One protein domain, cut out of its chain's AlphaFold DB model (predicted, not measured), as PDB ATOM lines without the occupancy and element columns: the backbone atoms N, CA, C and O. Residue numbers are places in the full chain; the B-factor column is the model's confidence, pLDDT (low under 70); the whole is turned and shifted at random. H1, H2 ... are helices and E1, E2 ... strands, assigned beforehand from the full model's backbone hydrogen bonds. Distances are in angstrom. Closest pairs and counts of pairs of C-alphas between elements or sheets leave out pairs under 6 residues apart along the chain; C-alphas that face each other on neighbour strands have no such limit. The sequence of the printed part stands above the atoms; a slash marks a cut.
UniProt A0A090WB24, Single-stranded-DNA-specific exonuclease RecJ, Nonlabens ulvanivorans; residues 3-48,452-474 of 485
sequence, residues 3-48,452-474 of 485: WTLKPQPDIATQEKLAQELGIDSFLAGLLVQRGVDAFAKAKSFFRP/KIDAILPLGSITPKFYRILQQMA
ATOM      1  N   TRP A   3     -12.669  49.216 -25.947       90.81
ATOM      2  CA  TRP A   3     -13.873  48.897 -26.711       90.81
ATOM      3  C   TRP A   3     -14.728  50.160 -26.823       90.81
ATOM      4  O   TRP A   3     -15.056  50.770 -25.806       90.81
ATOM      5  N   THR A   4     -15.064  50.556 -28.049       89.19
ATOM      6  CA  THR A   4     -15.803  51.787 -28.349       89.19
ATOM      7  C   THR A   4     -17.052  51.434 -29.151       89.19
ATOM      8  O   THR A   4     -16.951  50.944 -30.274       89.19
ATOM      9  N   LEU A   5     -18.238  51.684 -28.592       90.00
ATOM     10  CA  LEU A   5     -19.500  51.499 -29.310       90.00
ATOM     11  C   LEU A   5     -19.702  52.645 -30.311       90.00
ATOM     12  O   LEU A   5     -19.551  53.816 -29.952       90.00
ATOM     13  N   LYS A   6     -20.042  52.319 -31.560       88.19
ATOM     14  CA  LYS A   6     -20.393  53.316 -32.575       88.19
ATOM     15  C   LYS A   6     -21.721  54.011 -32.233       88.19
ATOM     16  O   LYS A   6     -22.580  53.408 -31.577       88.19
ATOM     17  N   PRO A   7     -21.916  55.262 -32.691       88.19
ATOM     18  CA  PRO A   7     -23.210  55.927 -32.604       88.19
ATOM     19  C   PRO A   7     -24.310  55.042 -33.192       88.19
ATOM     20  O   PRO A   7     -24.170  54.528 -34.301       88.19
ATOM     21  N   GLN A   8     -25.385  54.850 -32.432       87.62
ATOM     22  CA  GLN A   8     -26.515  54.056 -32.897       87.62
ATOM     23  C   GLN A   8     -27.309  54.843 -33.952       87.62
ATOM     24  O   GLN A   8     -27.414  56.068 -33.839       87.62
ATOM     25  N   PRO A   9     -27.831  54.163 -34.985       88.50
ATOM     26  CA  PRO A   9     -28.606  54.806 -36.035       88.50
ATOM     27  C   PRO A   9     -29.937  55.336 -35.489       88.50
ATOM     28  O   PRO A   9     -30.395  54.942 -34.415       88.50
ATOM     29  N   ASP A  10     -30.573  56.225 -36.251       91.38
ATOM     30  CA  ASP A  10     -31.924  56.685 -35.940       91.38
ATOM     31  C   ASP A  10     -32.906  55.502 -35.926       91.38
ATOM     32  O   ASP A  10     -33.051  54.780 -36.917       91.38
ATOM     33  N   ILE A  11     -33.589  55.321 -34.792       92.00
ATOM     34  CA  ILE A  11     -34.466  54.169 -34.542       92.00
ATOM     35  C   ILE A  11     -35.618  54.138 -35.550       92.00
ATOM     36  O   ILE A  11     -35.948  53.075 -36.070       92.00
ATOM     37  N   ALA A  12     -36.206  55.294 -35.878       94.00
ATOM     38  CA  ALA A  12     -37.333  55.354 -36.806       94.00
ATOM     39  C   ALA A  12     -36.919  54.921 -38.222       94.00
ATOM     40  O   ALA A  12     -37.625  54.149 -38.875       94.00
ATOM     41  N   THR A  13     -35.750  55.370 -38.682       93.31
ATOM     42  CA  THR A  13     -35.167  54.976 -39.971       93.31
ATOM     43  C   THR A  13     -34.834  53.484 -39.997       93.31
ATOM     44  O   THR A  13     -35.181  52.787 -40.952       93.31
ATOM     45  N   GLN A  14     -34.218  52.974 -38.929       93.81
ATOM     46  CA  GLN A  14     -33.889  51.559 -38.768       93.81
ATOM     47  C   GLN A  14     -35.136  50.664 -38.809       93.81
ATOM     48  O   GLN A  14     -35.164  49.686 -39.557       93.81
ATOM     49  N   GLU A  15     -36.171  50.979 -38.027       94.88
ATOM     50  CA  GLU A  15     -37.408  50.193 -37.968       94.88
ATOM     51  C   GLU A  15     -38.162  50.217 -39.298       94.88
ATOM     52  O   GLU A  15     -38.624  49.171 -39.764       94.88
ATOM     53  N   LYS A  16     -38.237  51.385 -39.945       95.69
ATOM     54  CA  LYS A  16     -38.837  51.524 -41.272       95.69
ATOM     55  C   LYS A  16     -38.127  50.632 -42.291       95.69
ATOM     56  O   LYS A  16     -38.779  49.844 -42.973       95.69
ATOM     57  N   LEU A  17     -36.798  50.712 -42.363       95.50
ATOM     58  CA  LEU A  17     -36.012  49.917 -43.306       95.50
ATOM     59  C   LEU A  17     -36.124  48.412 -43.011       95.50
ATOM     60  O   LEU A  17     -36.235  47.604 -43.934       95.50
ATOM     61  N   ALA A  18     -36.149  48.023 -41.732       95.25
ATOM     62  CA  ALA A  18     -36.346  46.634 -41.323       95.25
ATOM     63  C   ALA A  18     -37.690  46.074 -41.812       95.25
ATOM     64  O   ALA A  18     -37.734  44.959 -42.338       95.25
ATOM     65  N   GLN A  19     -38.769  46.855 -41.684       95.88
ATOM     66  CA  GLN A  19     -40.098  46.486 -42.178       95.88
ATOM     67  C   GLN A  19     -40.132  46.384 -43.706       95.88
ATOM     68  O   GLN A  19     -40.624  45.386 -44.230       95.88
ATOM     69  N   GLU A  20     -39.575  47.369 -44.418       95.44
ATOM     70  CA  GLU A  20     -39.537  47.391 -45.889       95.44
ATOM     71  C   GLU A  20     -38.751  46.205 -46.476       95.44
ATOM     72  O   GLU A  20     -39.150  45.636 -47.492       95.44
ATOM     73  N   LEU A  21     -37.650  45.805 -45.833       93.25
ATOM     74  CA  LEU A  21     -36.802  44.693 -46.280       93.25
ATOM     75  C   LEU A  21     -37.226  43.326 -45.715       93.25
ATOM     76  O   LEU A  21     -36.752  42.290 -46.183       93.25
ATOM     77  N   GLY A  22     -38.087  43.293 -44.694       93.06
ATOM     78  CA  GLY A  22     -38.466  42.062 -43.994       93.06
ATOM     79  C   GLY A  22     -37.301  41.394 -43.247       93.06
ATOM     80  O   GLY A  22     -37.255  40.155 -43.129       93.06
ATOM     81  N   ILE A  23     -36.347  42.196 -42.761       92.88
ATOM     82  CA  ILE A  23     -35.135  41.749 -42.055       92.88
ATOM     83  C   ILE A  23     -35.172  42.132 -40.574       92.88
ATOM     84  O   ILE A  23     -36.058  42.844 -40.114       92.88
ATOM     85  N   ASP A  24     -34.210  41.613 -39.816       92.56
ATOM     86  CA  ASP A  24     -34.056  41.957 -38.407       92.56
ATOM     87  C   ASP A  24     -33.643  43.430 -38.226       92.56
ATOM     88  O   ASP A  24     -32.846  43.959 -39.007       92.56
ATOM     89  N   SER A  25     -34.167  44.082 -37.184       91.56
ATOM     90  CA  SER A  25     -33.894  45.495 -36.907       91.56
ATOM     91  C   SER A  25     -32.402  45.792 -36.751       91.56
ATOM     92  O   SER A  25     -31.958  46.835 -37.219       91.56
ATOM     93  N   PHE A  26     -31.604  44.893 -36.171       91.38
ATOM     94  CA  PHE A  26     -30.167  45.111 -36.018       91.38
ATOM     95  C   PHE A  26     -29.447  45.096 -37.369       91.38
ATOM     96  O   PHE A  26     -28.580  45.932 -37.603       91.38
ATOM     97  N   LEU A  27     -29.847  44.214 -38.293       92.44
ATOM     98  CA  LEU A  27     -29.296  44.187 -39.654       92.44
ATOM     99  C   LEU A  27     -29.656  45.455 -40.433       92.44
ATOM    100  O   LEU A  27     -28.810  45.997 -41.140       92.44
ATOM    101  N   ALA A  28     -30.883  45.959 -40.278       93.94
ATOM    102  CA  ALA A  28     -31.257  47.260 -40.829       93.94
ATOM    103  C   ALA A  28     -30.433  48.392 -40.198       93.94
ATOM    104  O   ALA A  28     -29.988  49.293 -40.902       93.94
ATOM    105  N   GLY A  29     -30.153  48.313 -38.895       92.81
ATOM    106  CA  GLY A  29     -29.308  49.276 -38.192       92.81
ATOM    107  C   GLY A  29     -27.893  49.341 -38.770       92.81
ATOM    108  O   GLY A  29     -27.383  50.433 -39.011       92.81
ATOM    109  N   LEU A  30     -27.293  48.190 -39.086       91.44
ATOM    110  CA  LEU A  30     -25.989  48.129 -39.759       91.44
ATOM    111  C   LEU A  30     -26.010  48.776 -41.149       91.44
ATOM    112  O   LEU A  30     -25.060  49.457 -41.522       91.44
ATOM    113  N   LEU A  31     -27.087  48.586 -41.917       92.31
ATOM    114  CA  LEU A  31     -27.263  49.245 -43.216       92.31
ATOM    115  C   LEU A  31     -27.336  50.771 -43.051       92.31
ATOM    116  O   LEU A  31     -26.610  51.495 -43.733       92.31
ATOM    117  N   VAL A  32     -28.117  51.264 -42.088       92.94
ATOM    118  CA  VAL A  32     -28.236  52.706 -41.819       92.94
ATOM    119  C   VAL A  32     -26.899  53.304 -41.371       92.94
ATOM    120  O   VAL A  32     -26.514  54.361 -41.866       92.94
ATOM    121  N   GLN A  33     -26.132  52.612 -40.518       89.94
ATOM    122  CA  GLN A  33     -24.776  53.039 -40.127       89.94
ATOM    123  C   GLN A  33     -23.807  53.152 -41.324       89.94
ATOM    124  O   GLN A  33     -22.792  53.840 -41.228       89.94
ATOM    125  N   ARG A  34     -24.121  52.506 -42.454       87.31
ATOM    126  CA  ARG A  34     -23.366  52.555 -43.718       87.31
ATOM    127  C   ARG A  34     -23.944  53.546 -44.733       87.31
ATOM    128  O   ARG A  34     -23.528  53.540 -45.885       87.31
ATOM    129  N   GLY A  35     -24.923  54.366 -44.343       89.62
ATOM    130  CA  GLY A  35     -25.605  55.304 -45.243       89.62
ATOM    131  C   GLY A  35     -26.646  54.657 -46.167       89.62
ATOM    132  O   GLY A  35     -27.176  55.320 -47.065       89.62
ATOM    133  N   VAL A  36     -26.964  53.376 -45.945       92.50
ATOM    134  CA  VAL A  36     -28.015  52.630 -46.644       92.50
ATOM    135  C   VAL A  36     -29.310  52.769 -45.839       92.50
ATOM    136  O   VAL A  36     -29.669  51.917 -45.033       92.50
ATOM    137  N   ASP A  37     -29.986  53.896 -46.038       92.88
ATOM    138  CA  ASP A  37     -31.132  54.374 -45.248       92.88
ATOM    139  C   ASP A  37     -32.482  54.297 -45.986       92.88
ATOM    140  O   ASP A  37     -33.509  54.747 -45.479       92.88
ATOM    141  N   ALA A  38     -32.500  53.711 -47.186       93.19
ATOM    142  CA  ALA A  38     -33.688  53.592 -48.022       93.19
ATOM    143  C   ALA A  38     -33.722  52.255 -48.769       93.19
ATOM    144  O   ALA A  38     -32.677  51.716 -49.141       93.19
ATOM    145  N   PHE A  39     -34.928  51.764 -49.075       93.25
ATOM    146  CA  PHE A  39     -35.123  50.519 -49.822       93.25
ATOM    147  C   PHE A  39     -34.339  50.467 -51.143       93.25
ATOM    148  O   PHE A  39     -33.724  49.449 -51.449       93.25
ATOM    149  N   ALA A  40     -34.324  51.563 -51.912       91.94
ATOM    150  CA  ALA A  40     -33.591  51.631 -53.178       91.94
ATOM    151  C   ALA A  40     -32.082  51.416 -52.973       91.94
ATOM    152  O   ALA A  40     -31.507  50.534 -53.603       91.94
ATOM    153  N   LYS A  41     -31.473  52.127 -52.011       93.44
ATOM    154  CA  LYS A  41     -30.060  51.940 -51.650       93.44
ATOM    155  C   LYS A  41     -29.784  50.521 -51.155       93.44
ATOM    156  O   LYS A  41     -28.757  49.944 -51.488       93.44
ATOM    157  N   ALA A  42     -30.695  49.939 -50.372       93.75
ATOM    158  CA  ALA A  42     -30.546  48.571 -49.882       93.75
ATOM    159  C   ALA A  42     -30.605  47.546 -51.022       93.75
ATOM    160  O   ALA A  42     -29.826  46.595 -51.032       93.75
ATOM    161  N   LYS A  43     -31.484  47.752 -52.009       92.62
ATOM    162  CA  LYS A  43     -31.549  46.913 -53.207       92.62
ATOM    163  C   LYS A  43     -30.211  46.924 -53.954       92.62
ATOM    164  O   LYS A  43     -29.689  45.840 -54.194       92.62
ATOM    165  N   SER A  44     -29.658  48.103 -54.244       92.62
ATOM    166  CA  SER A  44     -28.342  48.258 -54.887       92.62
ATOM    167  C   SER A  44     -27.220  47.655 -54.030       92.62
ATOM    168  O   SER A  44     -26.358  46.940 -54.524       92.62
ATOM    169  N   PHE A  45     -27.279  47.822 -52.703       93.88
ATOM    170  CA  PHE A  45     -26.297  47.247 -51.780       93.88
ATOM    171  C   PHE A  45     -26.253  45.708 -51.816       93.88
ATOM    172  O   PHE A  45     -25.164  45.131 -51.823       93.88
ATOM    173  N   PHE A  46     -27.412  45.039 -51.814       92.88
ATOM    174  CA  PHE A  46     -27.504  43.570 -51.842       92.88
ATOM    175  C   PHE A  46     -27.386  42.976 -53.249       92.88
ATOM    176  O   PHE A  46     -27.133  41.778 -53.385       92.88
ATOM    177  N   ARG A  47     -27.627  43.777 -54.290       93.19
ATOM    178  CA  ARG A  47     -27.561  43.367 -55.696       93.19
ATOM    179  C   ARG A  47     -26.870  44.460 -56.516       93.19
ATOM    180  O   ARG A  47     -27.570  45.176 -57.231       93.19
ATOM    181  N   PRO A  48     -25.539  44.598 -56.390       95.38
ATOM    182  CA  PRO A  48     -24.794  45.611 -57.129       95.38
ATOM    183  C   PRO A  48     -24.964  45.430 -58.641       95.38
ATOM    184  O   PRO A  48     -24.814  44.315 -59.149       95.38
ATOM    185  N   LYS A 452     -13.884  48.810 -32.419       86.81
ATOM    186  CA  LYS A 452     -15.149  49.504 -32.680       86.81
ATOM    187  C   LYS A 452     -16.278  48.487 -32.796       86.81
ATOM    188  O   LYS A 452     -16.216  47.627 -33.664       86.81
ATOM    189  N   ILE A 453     -17.281  48.604 -31.933       89.88
ATOM    190  CA  ILE A 453     -18.464  47.737 -31.896       89.88
ATOM    191  C   ILE A 453     -19.609  48.439 -32.630       89.88
ATOM    192  O   ILE A 453     -19.888  49.603 -32.339       89.88
ATOM    193  N   ASP A 454     -20.278  47.754 -33.554       88.56
ATOM    194  CA  ASP A 454     -21.388  48.313 -34.335       88.56
ATOM    195  C   ASP A 454     -22.712  48.273 -33.561       88.56
ATOM    196  O   ASP A 454     -23.460  49.255 -33.529       88.56
ATOM    197  N   ALA A 455     -22.992  47.150 -32.895       86.81
ATOM    198  CA  ALA A 455     -24.210  46.957 -32.115       86.81
ATOM    199  C   ALA A 455     -24.025  45.934 -30.985       86.81
ATOM    200  O   ALA A 455     -23.168  45.054 -31.052       86.81
ATOM    201  N   ILE A 456     -24.864  46.048 -29.955       88.94
ATOM    202  CA  ILE A 456     -24.976  45.069 -28.867       88.94
ATOM    203  C   ILE A 456     -26.161  44.158 -29.188       88.94
ATOM    204  O   ILE A 456     -27.273  44.654 -29.384       88.94
ATOM    205  N   LEU A 457     -25.937  42.845 -29.242       88.81
ATOM    206  CA  LEU A 457     -26.946  41.874 -29.665       88.81
ATOM    207  C   LEU A 457     -27.349  40.921 -28.533       88.81
ATOM    208  O   LEU A 457     -26.510  40.209 -27.982       88.81
ATOM    209  N   PRO A 458     -28.654  40.761 -28.251       89.25
ATOM    210  CA  PRO A 458     -29.123  39.617 -27.484       89.25
ATOM    211  C   PRO A 458     -28.861  38.324 -28.265       89.25
ATOM    212  O   PRO A 458     -29.267  38.223 -29.426       89.25
ATOM    213  N   LEU A 459     -28.283  37.303 -27.619       88.56
ATOM    214  CA  LEU A 459     -27.980  35.999 -28.242       88.56
ATOM    215  C   LEU A 459     -29.184  35.369 -28.965       88.56
ATOM    216  O   LEU A 459     -29.020  34.743 -30.008       88.56
ATOM    217  N   GLY A 460     -30.402  35.573 -28.449       89.38
ATOM    218  CA  GLY A 460     -31.635  35.073 -29.068       89.38
ATOM    219  C   GLY A 460     -31.956  35.669 -30.448       89.38
ATOM    220  O   GLY A 460     -32.741  35.082 -31.187       89.38
ATOM    221  N   SER A 461     -31.339  36.795 -30.817       87.00
ATOM    222  CA  SER A 461     -31.524  37.453 -32.124       87.00
ATOM    223  C   SER A 461     -30.717  36.769 -33.235       87.00
ATOM    224  O   SER A 461     -31.034  36.895 -34.421       87.00
ATOM    225  N   ILE A 462     -29.692  35.989 -32.867       90.06
ATOM    226  CA  ILE A 462     -28.799  35.297 -33.801       90.06
ATOM    227  C   ILE A 462     -29.476  34.009 -34.289       90.06
ATOM    228  O   ILE A 462     -29.235  32.905 -33.808       90.06
ATOM    229  N   THR A 463     -30.366  34.162 -35.265       93.12
ATOM    230  CA  THR A 463     -31.082  33.049 -35.905       93.12
ATOM    231  C   THR A 463     -30.411  32.621 -37.219       93.12
ATOM    232  O   THR A 463     -29.682  33.406 -37.831       93.12
ATOM    233  N   PRO A 464     -30.709  31.425 -37.764       94.12
ATOM    234  CA  PRO A 464     -30.237  31.042 -39.100       94.12
ATOM    235  C   PRO A 464     -30.666  32.020 -40.209       94.12
ATOM    236  O   PRO A 464     -29.947  32.214 -41.189       94.12
ATOM    237  N   LYS A 465     -31.835  32.669 -40.061       93.25
ATOM    238  CA  LYS A 465     -32.283  33.733 -40.976       93.25
ATOM    239  C   LYS A 465     -31.380  34.962 -40.862       93.25
ATOM    240  O   LYS A 465     -30.946  35.458 -41.897       93.25
ATOM    241  N   PHE A 466     -31.090  35.408 -39.639       92.88
ATOM    242  CA  PHE A 466     -30.186  36.531 -39.376       92.88
ATOM    243  C   PHE A 466     -28.822  36.294 -40.028       92.88
ATOM    244  O   PHE A 466     -28.380  37.100 -40.843       92.88
ATOM    245  N   TYR A 467     -28.209  35.137 -39.756       92.12
ATOM    246  CA  TYR A 467     -26.893  34.792 -40.292       92.12
ATOM    247  C   TYR A 467     -26.873  34.759 -41.826       92.12
ATOM    248  O   TYR A 467     -25.975  35.320 -42.443       92.12
ATOM    249  N   ARG A 468     -27.890  34.169 -42.464       93.25
ATOM    250  CA  ARG A 468     -27.980  34.123 -43.932       93.25
ATOM    251  C   ARG A 468     -28.086  35.511 -44.568       93.25
ATOM    252  O   ARG A 468     -27.498  35.717 -45.621       93.25
ATOM    253  N   ILE A 469     -28.830  36.439 -43.963       92.69
ATOM    254  CA  ILE A 469     -28.937  37.818 -44.469       92.69
ATOM    255  C   ILE A 469     -27.622  38.563 -44.240       92.69
ATOM    256  O   ILE A 469     -27.155  39.247 -45.143       92.69
ATOM    257  N   LEU A 470     -26.996  38.385 -43.072       91.81
ATOM    258  CA  LEU A 470     -25.673  38.935 -42.797       91.81
ATOM    259  C   LEU A 470     -24.682  38.491 -43.882       91.81
ATOM    260  O   LEU A 470     -24.053  39.325 -44.516       91.81
ATOM    261  N   GLN A 471     -24.616  37.201 -44.225       90.44
ATOM    262  CA  GLN A 471     -23.731  36.721 -45.299       90.44
ATOM    263  C   GLN A 471     -23.981  37.396 -46.666       90.44
ATOM    264  O   GLN A 471     -23.041  37.563 -47.435       90.44
ATOM    265  N   GLN A 472     -25.206  37.850 -46.959       91.69
ATOM    266  CA  GLN A 472     -25.524  38.578 -48.198       91.69
ATOM    267  C   GLN A 472     -25.008  40.023 -48.215       91.69
ATOM    268  O   GLN A 472     -25.014  40.648 -49.270       91.69
ATOM    269  N   MET A 473     -24.555  40.570 -47.082       91.81
ATOM    270  CA  MET A 473     -23.937  41.901 -47.034       91.81
ATOM    271  C   MET A 473     -22.513  41.919 -47.613       91.81
ATOM    272  O   MET A 473     -21.970  42.998 -47.865       91.81
ATOM    273  N   ALA A 474     -21.926  40.748 -47.875       90.19
ATOM    274  CA  ALA A 474     -20.660  40.617 -48.586       90.19
ATOM    275  C   ALA A 474     -20.700  41.310 -49.976       90.19
ATOM    276  O   ALA A 474     -21.781  41.459 -50.548       90.19
TER     277      ALA A 474
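AT A GLANCE: This is residues 3 to 48 and 452 to 474 of the 485 residues of the protein "Single-stranded-DNA-specific exonuclease RecJ" of Nonlabens ulvanivorans (UniProt A0A090WB24). The longest helix, H1, crosses H2 in the middle of a small cluster of four helices, with H3 and H4 on other sides; E1 lies away from them. The 69 printed residues, mostly helix, run E1, H1, H2, H3, H4. The whole is compact, radius of gyration of the C-alphas 11.6 A, spanning 32 by 26 by 21 A.

IN THESE COORDINATES: H1, residues 11 to 21, begins at C-alpha 11 (-34.466, 54.169, -34.542) and is 15.3 A long. H2 is residues 25 to 33, H3 39 to 46, E1 3 to 5. H4, residues 464 to 471, ends at C-alpha 471 (-23.731, 36.721, -45.299).

HOW THE PARTS SIT: H1 touches H2, closest at the C-alphas of Gln 14 and Gly 29, 5.2 A. H2 and H4 only just touch, with 3 pairs of C-alphas within 8 A, closest Leu 27 and Leu 470, 7.1 A. In H1, H2, H3 and H4 every O i to N i+4 pair is within hydrogen-bond range. E1 pairs with no named strand.

THE WHOLE: Residues 49 to 451 are not printed; C-alphas 48 and 452 are 26.6 A apart. No printed residue is under pLDDT 70.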